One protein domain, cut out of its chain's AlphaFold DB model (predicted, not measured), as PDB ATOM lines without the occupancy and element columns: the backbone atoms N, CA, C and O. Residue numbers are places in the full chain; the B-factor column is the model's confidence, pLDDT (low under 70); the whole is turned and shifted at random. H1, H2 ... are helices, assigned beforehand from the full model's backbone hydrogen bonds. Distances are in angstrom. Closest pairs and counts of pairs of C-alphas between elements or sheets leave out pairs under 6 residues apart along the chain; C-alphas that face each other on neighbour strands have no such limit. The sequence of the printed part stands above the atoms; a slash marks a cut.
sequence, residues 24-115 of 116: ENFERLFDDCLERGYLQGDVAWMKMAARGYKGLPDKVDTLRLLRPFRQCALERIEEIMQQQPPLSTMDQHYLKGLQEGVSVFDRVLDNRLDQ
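What this domain is: This is residues 24 to 115 of the 116 residues of an uncharacterized protein of Williamsia limnetica (UniProt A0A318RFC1). Two long helices, H3 and H4, make a splayed helical hairpin, and the shorter H1 crosses H3 on one side of it. H2 runs back beside H1 but touches no helix. The printed part has 92 residues with four named helices, H1 to H4 along the chain, and is all helix. It is compact, radius of gyration of the C-alphas 13.7 A, spanning 42 by 31 by 23 A.

How they stand to each other: H1, residues 24 to 35, and H2, residues 44 to 51, are close but not clearly touching; their closest C-alphas, Phe 30 and Lys 47, are 7.5 A apart. H1 touches H3, residues 60 to 81, about perpendicular at 86 degrees, with residues 29 to 33 alone; the closest C-alphas, Cys 33 and Cys 72, are 6.0 A apart. H3 and H4, residues 89 to 113, touch as a hairpin, opposite ways at a steep tilt of 40 degrees, closest at C-alphas 70 and 102, 5.6 A. O i to N i+4 pairs are within hydrogen-bond range throughout H1 and H2, 16 of 18 in H3, 20 of 21 in H4.

Where its parts are: H1 begins at C-alpha 24 (-38.726, -9.442, 34.704). H3 measures 32.2 A; H4, 36.7 A, ends at C-alpha 113 (-29.709, -36.675, 27.705).

The domain as a whole: The printed part has no cut, and its three links are short. Residues 24, 41 to 64 and 111 to 115 have pLDDT under 70.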
ATOM      1  N   GLU A  24     -39.253  -9.873  33.404       69.31
ATOM      2  CA  GLU A  24     -38.726  -9.442  34.704       69.31
ATOM      3  C   GLU A  24     -38.030 -10.542  35.531       69.31
ATOM      4  O   GLU A  24     -36.946 -10.311  36.070       69.31
ATOM      5  N   ASN A  25     -38.613 -11.739  35.652       73.25
ATOM      6  CA  ASN A  25     -38.023 -12.832  36.432       73.25
ATOM      7  C   ASN A  25     -36.811 -13.432  35.711       73.25
ATOM      8  O   ASN A  25     -35.823 -13.784  36.361       73.25
ATOM      9  N   PHE A  26     -36.858 -13.493  34.376       75.62
ATOM     10  CA  PHE A  26     -35.692 -13.829  33.567       75.62
ATOM     11  C   PHE A  26     -34.551 -12.836  33.792       75.62
ATOM     12  O   PHE A  26     -33.430 -13.244  34.085       75.62
ATOM     13  N   GLU A  27     -34.828 -11.537  33.653       77.69
ATOM     14  CA  GLU A  27     -33.809 -10.497  33.788       77.69
ATOM     15  C   GLU A  27     -33.172 -10.513  35.172       77.69
ATOM     16  O   GLU A  27     -31.946 -10.467  35.272       77.69
ATOM     17  N   ARG A  28     -33.988 -10.669  36.218       82.81
ATOM     18  CA  ARG A  28     -33.497 -10.773  37.591       82.81
ATOM     19  C   ARG A  28     -32.623 -12.012  37.793       82.81
ATOM     20  O   ARG A  28     -31.546 -11.894  38.359       82.81
ATOM     21  N   LEU A  29     -33.031 -13.182  37.292       84.00
ATOM     22  CA  LEU A  29     -32.207 -14.395  37.378       84.00
ATOM     23  C   LEU A  29     -30.899 -14.269  36.580       84.00
ATOM     24  O   LEU A  29     -29.862 -14.762  37.019       84.00
ATOM     25  N   PHE A  30     -30.933 -13.614  35.421       83.06
ATOM     26  CA  PHE A  30     -29.742 -13.361  34.613       83.06
ATOM     27  C   PHE A  30     -28.733 -12.494  35.372       83.06
ATOM     28  O   PHE A  30     -27.541 -12.808  35.391       83.06
ATOM     29  N   ASP A  31     -29.217 -11.424  36.001       83.25
ATOM     30  CA  ASP A  31     -28.397 -10.525  36.808       83.25
ATOM     31  C   ASP A  31     -27.842 -11.252  38.046       83.25
ATOM     32  O   ASP A  31     -26.632 -11.204  38.266       83.25
ATOM     33  N   ASP A  32     -28.655 -12.054  38.746       87.12
ATOM     34  CA  ASP A  32     -28.195 -12.904  39.857       87.12
ATOM     35  C   ASP A  32     -27.066 -13.860  39.409       87.12
ATOM     36  O   ASP A  32     -26.060 -14.032  40.105       87.12
ATOM     37  N   CYS A  33     -27.184 -14.465  38.221       86.25
ATOM     38  CA  CYS A  33     -26.155 -15.350  37.674       86.25
ATOM     39  C   CYS A  33     -24.854 -14.603  37.327       86.25
ATOM     40  O   CYS A  33     -23.762 -15.140  37.528       86.25
ATOM     41  N   LEU A  34     -24.950 -13.383  36.788       83.81
ATOM     42  CA  LEU A  34     -23.783 -12.537  36.520       83.81
ATOM     43  C   LEU A  34     -23.073 -12.152  37.821       83.81
ATOM     44  O   LEU A  34     -21.860 -12.327  37.927       83.81
ATOM     45  N   GLU A  35     -23.823 -11.660  38.809       85.62
ATOM     46  CA  GLU A  35     -23.289 -11.212  40.100       85.62
ATOM     47  C   GLU A  35     -22.573 -12.340  40.848       85.62
ATOM     48  O   GLU A  35     -21.521 -12.129  41.451       85.62
ATOM     49  N   ARG A  36     -23.100 -13.564  40.750       85.56
ATOM     50  CA  ARG A  36     -22.522 -14.766  41.368       85.56
ATOM     51  C   ARG A  36     -21.371 -15.386  40.572       85.56
ATOM     52  O   ARG A  36     -20.784 -16.370  41.014       85.56
ATOM     53  N   GLY A  37     -21.033 -14.839  39.404       84.62
ATOM     54  CA  GLY A  37     -19.958 -15.350  38.552       84.62
ATOM     55  C   GLY A  37     -20.292 -16.658  37.826       84.62
ATOM     56  O   GLY A  37     -19.391 -17.296  37.278       84.62
ATOM     57  N   TYR A  38     -21.572 -17.046  37.786       82.19
ATOM     58  CA  TYR A  38     -22.060 -18.199  37.024       82.19
ATOM     59  C   TYR A  38     -21.955 -17.988  35.511       82.19
ATOM     60  O   TYR A  38     -21.872 -18.956  34.754       82.19
ATOM     61  N   LEU A  39     -21.939 -16.729  35.068       77.12
ATOM     62  CA  LEU A  39     -21.759 -16.348  33.671       77.12
ATOM     63  C   LEU A  39     -20.472 -15.523  33.530       77.12
ATOM     64  O   LEU A  39     -20.296 -14.521  34.221       77.12
ATOM     65  N   GLN A  40     -19.574 -15.922  32.625       70.56
ATOM     66  CA  GLN A  40     -18.317 -15.216  32.344       70.56
ATOM     67  C   GLN A  40     -18.256 -14.740  30.885       70.56
ATOM     68  O   GLN A  40     -18.592 -15.501  29.984       70.56
ATOM     69  N   GLY A  41     -17.748 -13.516  30.667       59.22
ATOM     70  CA  GLY A  41     -17.362 -12.957  29.359       59.22
ATOM     71  C   GLY A  41     -18.522 -12.477  28.479       59.22
ATOM     72  O   GLY A  41     -19.357 -13.281  28.111       59.22
ATOM     73  N   ASP A  42     -18.553 -11.177  28.141       56.78
ATOM     74  CA  ASP A  42     -19.481 -10.476  27.216       56.78
ATOM     75  C   ASP A  42     -20.805 -11.207  26.904       56.78
ATOM     76  O   ASP A  42     -21.171 -11.441  25.762       56.78
ATOM     77  N   VAL A  43     -21.529 -11.609  27.949       60.34
ATOM     78  CA  VAL A  43     -22.827 -12.302  27.881       60.34
ATOM     79  C   VAL A  43     -23.967 -11.285  27.751       60.34
ATOM     80  O   VAL A  43     -25.137 -11.647  27.656       60.34
ATOM     81  N   ALA A  44     -23.636  -9.989  27.723       55.56
ATOM     82  CA  ALA A  44     -24.580  -8.887  27.597       55.56
ATOM     83  C   ALA A  44     -25.394  -8.980  26.296       55.56
ATOM     84  O   ALA A  44     -26.592  -8.680  26.291       55.56
ATOM     85  N   TRP A  45     -24.795  -9.483  25.206       58.03
ATOM     86  CA  TRP A  45     -25.540  -9.774  23.977       58.03
ATOM     87  C   TRP A  45     -26.568 -10.890  24.180       58.03
ATOM     88  O   TRP A  45     -27.609 -10.854  23.531       58.03
ATOM     89  N   MET A  46     -26.333 -11.839  25.096       59.31
ATOM     90  CA  MET A  46     -27.299 -12.887  25.429       59.31
ATOM     91  C   MET A  46     -28.466 -12.336  26.243       59.31
ATOM     92  O   MET A  46     -29.568 -12.824  26.051       59.31
ATOM     93  N   LYS A  47     -28.283 -11.285  27.060       60.00
ATOM     94  CA  LYS A  47     -29.401 -10.567  27.709       60.00
ATOM     95  C   LYS A  47     -30.297  -9.884  26.668       60.00
ATOM     96  O   LYS A  47     -31.518  -9.993  26.723       60.00
ATOM     97  N   MET A  48     -29.697  -9.237  25.663       53.97
ATOM     98  CA  MET A  48     -30.455  -8.662  24.542       53.97
ATOM     99  C   MET A  48     -31.092  -9.731  23.648       53.97
ATOM    100  O   MET A  48     -32.227  -9.561  23.207       53.97
ATOM    101  N   ALA A  49     -30.385 -10.834  23.390       50.28
ATOM    102  CA  ALA A  49     -30.914 -11.958  22.634       50.28
ATOM    103  C   ALA A  49     -32.078 -12.600  23.391       50.28
ATOM    104  O   ALA A  49     -33.118 -12.804  22.783       50.28
ATOM    105  N   ALA A  50     -31.941 -12.819  24.702       51.06
ATOM    106  CA  ALA A  50     -32.945 -13.389  25.594       51.06
ATOM    107  C   ALA A  50     -34.285 -12.641  25.556       51.06
ATOM    108  O   ALA A  50     -35.330 -13.271  25.431       51.06
ATOM    109  N   ARG A  51     -34.252 -11.300  25.544       50.28
ATOM    110  CA  ARG A  51     -35.450 -10.456  25.352       50.28
ATOM    111  C   ARG A  51     -36.157 -10.704  24.012       50.28
ATOM    112  O   ARG A  51     -37.364 -10.526  23.901       50.28
ATOM    113  N   GLY A  52     -35.416 -11.108  22.980       44.81
ATOM    114  CA  GLY A  52     -35.948 -11.523  21.677       44.81
ATOM    115  C   GLY A  52     -36.158 -13.037  21.532       44.81
ATOM    116  O   GLY A  52     -36.518 -13.499  20.451       44.81
ATOM    117  N   TYR A  53     -35.908 -13.825  22.579       50.88
ATOM    118  CA  TYR A  53     -35.739 -15.279  22.515       50.88
ATOM    119  C   TYR A  53     -37.040 -16.000  22.868       50.88
ATOM    120  O   TYR A  53     -37.190 -16.621  23.918       50.88
ATOM    121  N   LYS A  54     -37.999 -15.938  21.947       49.78
ATOM    122  CA  LYS A  54     -39.246 -16.706  22.025       49.78
ATOM    123  C   LYS A  54     -39.089 -18.059  21.328       49.78
ATOM    124  O   LYS A  54     -39.597 -18.234  20.234       49.78
ATOM    125  N   GLY A  55     -38.359 -18.998  21.937       49.25
ATOM    126  CA  GLY A  55     -38.426 -20.403  21.494       49.25
ATOM    127  C   GLY A  55     -37.179 -20.997  20.840       49.25
ATOM    128  O   GLY A  55     -37.287 -21.748  19.880       49.25
ATOM    129  N   LEU A  56     -35.983 -20.746  21.378       51.28
ATOM    130  CA  LEU A  56     -34.781 -21.486  20.958       51.28
ATOM    131  C   LEU A  56     -34.135 -22.268  22.119       51.28
ATOM    132  O   LEU A  56     -32.985 -21.995  22.455       51.28
ATOM    133  N   PRO A  57     -34.831 -23.257  22.720       51.81
ATOM    134  CA  PRO A  57     -34.230 -24.186  23.690       51.81
ATOM    135  C   PRO A  57     -33.098 -25.040  23.087       51.81
ATOM    136  O   PRO A  57     -32.273 -25.586  23.816       51.81
ATOM    137  N   ASP A  58     -33.017 -25.112  21.756       48.53
ATOM    138  CA  ASP A  58     -32.221 -26.122  21.058       48.53
ATOM    139  C   ASP A  58     -30.846 -25.641  20.583       48.53
ATOM    140  O   ASP A  58     -30.072 -26.432  20.034       48.53
ATOM    141  N   LYS A  59     -30.505 -24.362  20.786       56.88
ATOM    142  CA  LYS A  59     -29.176 -23.845  20.438       56.88
ATOM    143  C   LYS A  59     -28.171 -24.217  21.527       56.88
ATOM    144  O   LYS A  59     -28.444 -24.074  22.716       56.88
ATOM    145  N   VAL A  60     -26.981 -24.658  21.112       60.62
ATOM    146  CA  VAL A  60     -25.877 -25.059  22.010       60.62
ATOM    147  C   VAL A  60     -25.595 -23.990  23.071       60.62
ATOM    148  O   VAL A  60     -25.380 -24.319  24.235       60.62
ATOM    149  N   ASP A  61     -25.666 -22.714  22.697       58.75
ATOM    150  CA  ASP A  61     -25.432 -21.601  23.618       58.75
ATOM    151  C   ASP A  61     -26.559 -21.409  24.642       58.75
ATOM    152  O   ASP A  61     -26.291 -21.024  25.775       58.75
ATOM    153  N   THR A  62     -27.804 -21.750  24.310       62.34
ATOM    154  CA  THR A  62     -28.926 -21.719  25.261       62.34
ATOM    155  C   THR A  62     -28.786 -22.819  26.302       62.34
ATOM    156  O   THR A  62     -28.930 -22.560  27.493       62.34
ATOM    157  N   LEU A  63     -28.401 -24.027  25.883       64.62
ATOM    158  CA  LEU A  63     -28.136 -25.138  26.801       64.62
ATOM    159  C   LEU A  63     -26.977 -24.837  27.761       64.62
ATOM    160  O   LEU A  63     -27.012 -25.249  28.923       64.62
ATOM    161  N   ARG A  64     -25.971 -24.078  27.304       69.00
ATOM    162  CA  ARG A  64     -24.875 -23.591  28.158       69.00
ATOM    163  C   ARG A  64     -25.357 -22.654  29.265       69.00
ATOM    164  O   ARG A  64     -24.719 -22.626  30.311       69.00
ATOM    165  N   LEU A  65     -26.467 -21.940  29.068       72.94
ATOM    166  CA  LEU A  65     -27.069 -21.068  30.083       72.94
ATOM    167  C   LEU A  65     -28.003 -21.812  31.046       72.94
ATOM    168  O   LEU A  65     -28.097 -21.426  32.207       72.94
ATOM    169  N   LEU A  66     -28.655 -22.895  30.604       76.25
ATOM    170  CA  LEU A  66     -29.647 -23.601  31.426       76.25
ATOM    171  C   LEU A  66     -29.061 -24.178  32.716       76.25
ATOM    172  O   LEU A  66     -29.682 -24.060  33.767       76.25
ATOM    173  N   ARG A  67     -27.869 -24.786  32.666       79.19
ATOM    174  CA  ARG A  67     -27.239 -25.360  33.869       79.19
ATOM    175  C   ARG A  67     -26.870 -24.283  34.905       79.19
ATOM    176  O   ARG A  67     -27.287 -24.438  36.052       79.19
ATOM    177  N   PRO A  68     -26.162 -23.194  34.538       82.31
ATOM    178  CA  PRO A  68     -25.925 -22.074  35.445       82.31
ATOM    179  C   PRO A  68     -27.213 -21.457  36.001       82.31
ATOM    180  O   PRO A  68     -27.310 -21.228  37.203       82.31
ATOM    181  N   PHE A  69     -28.227 -21.246  35.157       84.25
ATOM    182  CA  PHE A  69     -29.482 -20.618  35.584       84.25
ATOM    183  C   PHE A  69     -30.253 -21.492  36.547       84.25
ATOM    184  O   PHE A  69     -30.766 -21.004  37.546       84.25
ATOM    185  N   ARG A  70     -30.311 -22.792  36.268       86.62
ATOM    186  CA  ARG A  70     -30.916 -23.761  37.167       86.62
ATOM    187  C   ARG A  70     -30.232 -23.753  38.528       86.62
ATOM    188  O   ARG A  70     -30.923 -23.706  39.539       86.62
ATOM    189  N   GLN A  71     -28.899 -23.785  38.554       89.38
ATOM    190  CA  GLN A  71     -28.148 -23.765  39.807       89.38
ATOM    191  C   GLN A  71     -28.422 -22.480  40.596       89.38
ATOM    192  O   GLN A  71     -28.803 -22.542  41.762       89.38
ATOM    193  N   CYS A  72     -28.319 -21.324  39.939       89.94
ATOM    194  CA  CYS A  72     -28.597 -20.034  40.560       89.94
ATOM    195  C   CYS A  72     -30.051 -19.923  41.047       89.94
ATOM    196  O   CYS A  72     -30.301 -19.402  42.130       89.94
ATOM    197  N   ALA A  73     -31.016 -20.438  40.280       89.25
ATOM    198  CA  ALA A  73     -32.425 -20.435  40.656       89.25
ATOM    199  C   ALA A  73     -32.683 -21.287  41.904       89.25
ATOM    200  O   ALA A  73     -33.413 -20.850  42.788       89.25
ATOM    201  N   LEU A  74     -32.068 -22.469  42.007       92.69
ATOM    202  CA  LEU A  74     -32.183 -23.333  43.185       92.69
ATOM    203  C   LEU A  74     -31.611 -22.669  44.441       92.69
ATOM    204  O   LEU A  74     -32.282 -22.647  45.472       92.69
ATOM    205  N   GLU A  75     -30.422 -22.075  44.340       93.38
ATOM    206  CA  GLU A  75     -29.811 -21.324  45.445       93.38
ATOM    207  C   GLU A  75     -30.688 -20.146  45.867       93.38
ATOM    208  O   GLU A  75     -30.916 -19.914  47.054       93.38
ATOM    209  N   ARG A  76     -31.253 -19.424  44.896       90.25
ATOM    210  CA  ARG A  76     -32.102 -18.272  45.180       90.25
ATOM    211  C   ARG A  76     -33.445 -18.664  45.796       90.25
ATOM    212  O   ARG A  76     -33.931 -17.959  46.679       90.25
ATOM    213  N   ILE A  77     -34.029 -19.788  45.377       91.50
ATOM    214  CA  ILE A  77     -35.208 -20.381  46.023       91.50
ATOM    215  C   ILE A  77     -34.897 -20.673  47.491       91.50
ATOM    216  O   ILE A  77     -35.666 -20.261  48.359       91.50
ATOM    217  N   GLU A  78     -33.775 -21.339  47.773       92.19
ATOM    218  CA  GLU A  78     -33.371 -21.673  49.140       92.19
ATOM    219  C   GLU A  78     -33.213 -20.413  50.001       92.19
ATOM    220  O   GLU A  78     -33.797 -20.323  51.080       92.19
ATOM    221  N   GLU A  79     -32.512 -19.396  49.496       90.69
ATOM    222  CA  GLU A  79     -32.318 -18.124  50.198       90.69
ATOM    223  C   GLU A  79     -33.632 -17.394  50.489       90.69
ATOM    224  O   GLU A  79     -33.814 -16.876  51.590       90.69
ATOM    225  N   ILE A  80     -34.554 -17.330  49.520       88.62
ATOM    226  CA  ILE A  80     -35.860 -16.688  49.723       88.62
ATOM    227  C   ILE A  80     -36.683 -17.486  50.742       88.62
ATOM    228  O   ILE A  80     -37.324 -16.893  51.605       88.62
ATOM    229  N   MET A  81     -36.634 -18.819  50.700       87.56
ATOM    230  CA  MET A  81     -37.341 -19.676  51.657       87.56
ATOM    231  C   MET A  81     -36.784 -19.588  53.086       87.56
ATOM    232  O   MET A  81     -37.524 -19.841  54.035       87.56
ATOM    233  N   GLN A  82     -35.511 -19.218  53.257       89.56
ATOM    234  CA  GLN A  82     -34.901 -18.977  54.571       89.56
ATOM    235  C   GLN A  82     -35.307 -17.629  55.195       89.56
ATOM    236  O   GLN A  82     -35.086 -17.414  56.390       89.56
ATOM    237  N   GLN A  83     -35.903 -16.709  54.429       86.38
ATOM    238  CA  GLN A  83     -36.383 -15.433  54.965       86.38
ATOM    239  C   GLN A  83     -37.610 -15.647  55.861       86.38
ATOM    240  O   GLN A  83     -38.496 -16.449  55.561       86.38
ATOM    241  N   GLN A  84     -37.687 -14.907  56.973       77.06
ATOM    242  CA  GLN A  84     -38.850 -14.989  57.857       77.06
ATOM    243  C   GLN A  84     -40.089 -14.402  57.158       77.06
ATOM    244  O   GLN A  84     -40.025 -13.277  56.661       77.06
ATOM    245  N   PRO A  85     -41.224 -15.122  57.124       79.62
ATOM    246  CA  PRO A  85     -42.450 -14.599  56.539       79.62
ATOM    247  C   PRO A  85     -43.011 -13.401  57.337       79.62
ATOM    248  O   PRO A  85     -42.813 -13.323  58.551       79.62
ATOM    249  N   PRO A  86     -43.780 -12.504  56.685       80.88
ATOM    250  CA  PRO A  86     -44.217 -12.589  55.292       80.88
ATOM    251  C   PRO A  86     -43.176 -12.050  54.298       80.88
ATOM    252  O   PRO A  86     -42.616 -10.972  54.480       80.88
ATOM    253  N   LEU A  87     -42.981 -12.785  53.200       82.19
ATOM    254  CA  LEU A  87     -42.203 -12.324  52.047       82.19
ATOM    255  C   LEU A  87     -42.881 -11.124  51.380       82.19
ATOM    256  O   LEU A  87     -44.114 -11.048  51.346       82.19
ATOM    257  N   SER A  88     -42.086 -10.243  50.773       86.50
ATOM    258  CA  SER A  88     -42.608  -9.175  49.920       86.50
ATOM    259  C   SER A  88     -43.377  -9.757  48.723       86.50
ATOM    260  O   SER A  88     -43.051 -10.841  48.236       86.50
ATOM    261  N   THR A  89     -44.381  -9.043  48.204       82.69
ATOM    262  CA  THR A  89     -45.126  -9.464  47.000       82.69
ATOM    263  C   THR A  89     -44.185  -9.739  45.821       82.69
ATOM    264  O   THR A  89     -44.365 -10.716  45.099       82.69
ATOM    265  N   MET A  90     -43.136  -8.924  45.671       80.56
ATOM    266  CA  MET A  90     -42.119  -9.098  44.631       80.56
ATOM    267  C   MET A  90     -41.333 -10.400  44.796       80.56
ATOM    268  O   MET A  90     -41.135 -11.120  43.820       80.56
ATOM    269  N   ASP A  91     -40.913 -10.738  46.017       82.81
ATOM    270  CA  ASP A  91     -40.170 -11.978  46.259       82.81
ATOM    271  C   ASP A  91     -41.069 -13.214  46.174       82.81
ATOM    272  O   ASP A  91     -40.602 -14.263  45.748       82.81
ATOM    273  N   GLN A  92     -42.368 -13.098  46.471       83.12
ATOM    274  CA  GLN A  92     -43.340 -14.173  46.226       83.12
ATOM    275  C   GLN A  92     -43.516 -14.456  44.726       83.12
ATOM    276  O   GLN A  92     -43.478 -15.615  44.308       83.12
ATOM    277  N   HIS A  93     -43.685 -13.411  43.905       82.50
ATOM    278  CA  HIS A  93     -43.781 -13.556  42.448       82.50
ATOM    279  C   HIS A  93     -42.492 -14.102  41.841       82.50
ATOM    280  O   HIS A  93     -42.544 -14.957  40.954       82.50
ATOM    281  N   TYR A  94     -41.345 -13.643  42.340       85.25
ATOM    282  CA  TYR A  94     -40.055 -14.129  41.883       85.25
ATOM    283  C   TYR A  94     -39.824 -15.589  42.284       85.25
ATOM    284  O   TYR A  94     -39.489 -16.401  41.430       85.25
ATOM    285  N   LEU A  95     -40.104 -15.958  43.539       87.06
ATOM    286  CA  LEU A  95     -39.999 -17.333  44.038       87.06
ATOM    287  C   LEU A  95     -40.839 -18.308  43.211       87.06
ATOM    288  O   LEU A  95     -40.324 -19.329  42.757       87.06
ATOM    289  N   LYS A  96     -42.116 -17.976  42.980       85.62
ATOM    290  CA  LYS A  96     -43.003 -18.780  42.127       85.62
ATOM    291  C   LYS A  96     -42.397 -18.958  40.736       85.62
ATOM    292  O   LYS A  96     -42.386 -20.056  40.184       85.62
ATOM    293  N   GLY A  97     -41.847 -17.876  40.204       82.94
ATOM    294  CA  GLY A  97     -41.196 -17.875  38.915       82.94
ATOM    295  C   GLY A  97     -39.955 -18.750  38.812       82.94
ATOM    296  O   GLY A  97     -39.785 -19.477  37.837       82.94
ATOM    297  N   LEU A  98     -39.105 -18.732  39.834       86.12
ATOM    298  CA  LEU A  98     -37.934 -19.598  39.893       86.12
ATOM    299  C   LEU A  98     -38.338 -21.075  39.962       86.12
ATOM    300  O   LEU A  98     -37.745 -21.896  39.268       86.12
ATOM    301  N   GLN A  99     -39.367 -21.420  40.742       86.38
ATOM    302  CA  GLN A  99     -39.857 -22.800  40.871       86.38
ATOM    303  C   GLN A  99     -40.413 -23.354  39.548       86.38
ATOM    304  O   GLN A  99     -40.100 -24.483  39.154       86.38
ATOM    305  N   GLU A 100     -41.206 -22.549  38.835       81.88
ATOM    306  CA  GLU A 100     -41.693 -22.884  37.492       81.88
ATOM    307  C   GLU A 100     -40.523 -23.001  36.498       81.88
ATOM    308  O   GLU A 100     -40.443 -23.975  35.747       81.88
ATOM    309  N   GLY A 101     -39.571 -22.062  36.550       78.50
ATOM    310  CA  GLY A 101     -38.378 -22.050  35.704       78.50
ATOM    311  C   GLY A 101     -37.499 -23.290  35.873       78.50
ATOM    312  O   GLY A 101     -37.153 -23.923  34.879       78.50
ATOM    313  N   VAL A 102     -37.197 -23.696  37.112       84.00
ATOM    314  CA  VAL A 102     -36.394 -24.900  37.405       84.00
ATOM    315  C   VAL A 102     -37.017 -26.147  36.784       84.00
ATOM    316  O   VAL A 102     -36.314 -26.901  36.114       84.00
ATOM    317  N   SER A 103     -38.333 -26.322  36.925       80.50
ATOM    318  CA  SER A 103     -39.055 -27.464  36.345       80.50
ATOM    319  C   SER A 103     -38.927 -27.510  34.817       80.50
ATOM    320  O   SER A 103     -38.786 -28.581  34.222       80.50
ATOM    321  N   VAL A 104     -38.952 -26.344  34.164       75.25
ATOM    322  CA  VAL A 104     -38.731 -26.231  32.716       75.25
ATOM    323  C   VAL A 104     -37.279 -26.550  32.359       75.25
ATOM    324  O   VAL A 104     -37.047 -27.291  31.404       75.25
ATOM    325  N   PHE A 105     -36.302 -26.039  33.117       78.00
ATOM    326  CA  PHE A 105     -34.883 -26.307  32.868       78.00
ATOM    327  C   PHE A 105     -34.569 -27.794  32.984       78.00
ATOM    328  O   PHE A 105     -33.918 -28.331  32.092       78.00
ATOM    329  N   ASP A 106     -35.066 -28.453  34.034       78.31
ATOM    330  CA  ASP A 106     -34.933 -29.896  34.238       78.31
ATOM    331  C   ASP A 106     -35.470 -30.666  33.038       78.31
ATOM    332  O   ASP A 106     -34.737 -31.422  32.408       78.31
ATOM    333  N   ARG A 107     -36.703 -30.371  32.614       74.19
ATOM    334  CA  ARG A 107     -37.317 -31.053  31.471       74.19
ATOM    335  C   ARG A 107     -36.525 -30.880  30.172       74.19
ATOM    336  O   ARG A 107     -36.436 -31.812  29.377       74.19
ATOM    337  N   VAL A 108     -35.984 -29.686  29.917       72.25
ATOM    338  CA  VAL A 108     -35.185 -29.413  28.707       72.25
ATOM    339  C   VAL A 108     -33.823 -30.110  28.773       72.25
ATOM    340  O   VAL A 108     -33.350 -30.613  27.753       72.25
ATOM    341  N   LEU A 109     -33.199 -30.162  29.952       73.06
ATOM    342  CA  LEU A 109     -31.937 -30.870  30.167       73.06
ATOM    343  C   LEU A 109     -32.116 -32.392  30.031       73.06
ATOM    344  O   LEU A 109     -31.318 -33.025  29.339       73.06
ATOM    345  N   ASP A 110     -33.177 -32.952  30.615       74.69
ATOM    346  CA  ASP A 110     -33.484 -34.387  30.606       74.69
ATOM    347  C   ASP A 110     -33.832 -34.886  29.197       74.69
ATOM    348  O   ASP A 110     -33.226 -35.840  28.714       74.69
ATOM    349  N   ASN A 111     -34.701 -34.171  28.471       67.19
ATOM    350  CA  ASN A 111     -35.080 -34.514  27.090       67.19
ATOM    351  C   ASN A 111     -33.888 -34.567  26.109       67.19
ATOM    352  O   ASN A 111     -34.025 -35.089  25.000       67.19
ATOM    353  N   ARG A 112     -32.734 -33.987  26.467       61.09
ATOM    354  CA  ARG A 112     -31.515 -33.975  25.641       61.09
ATOM    355  C   ARG A 112     -30.480 -35.011  26.067       61.09
ATOM    356  O   ARG A 112     -29.640 -35.348  25.238       61.09
ATOM    357  N   LEU A 113     -30.534 -35.531  27.297       49.12
ATOM    358  CA  LEU A 113     -29.709 -36.675  27.705       49.12
ATOM    359  C   LEU A 113     -30.123 -37.956  26.967       49.12
ATOM    360  O   LEU A 113     -29.268 -38.786  26.692       49.12
ATOM    361  N   ASP A 114     -31.387 -38.061  26.553       42.72
ATOM    362  CA  ASP A 114     -31.897 -39.191  25.763       42.72
ATOM    363  C   ASP A 114     -31.520 -39.142  24.263       42.72
ATOM    364  O   ASP A 114     -31.830 -40.072  23.519       42.72
ATOM    365  N   GLN A 115     -30.882 -38.064  23.785       45.91
ATOM    366  CA  GLN A 115     -30.564 -37.854  22.358       45.91
ATOM    367  C   GLN A 115     -29.057 -37.817  22.034       45.91
ATOM    368  O   GLN A 115     -28.704 -37.590  20.873       45.91
TER     369      GLN A 115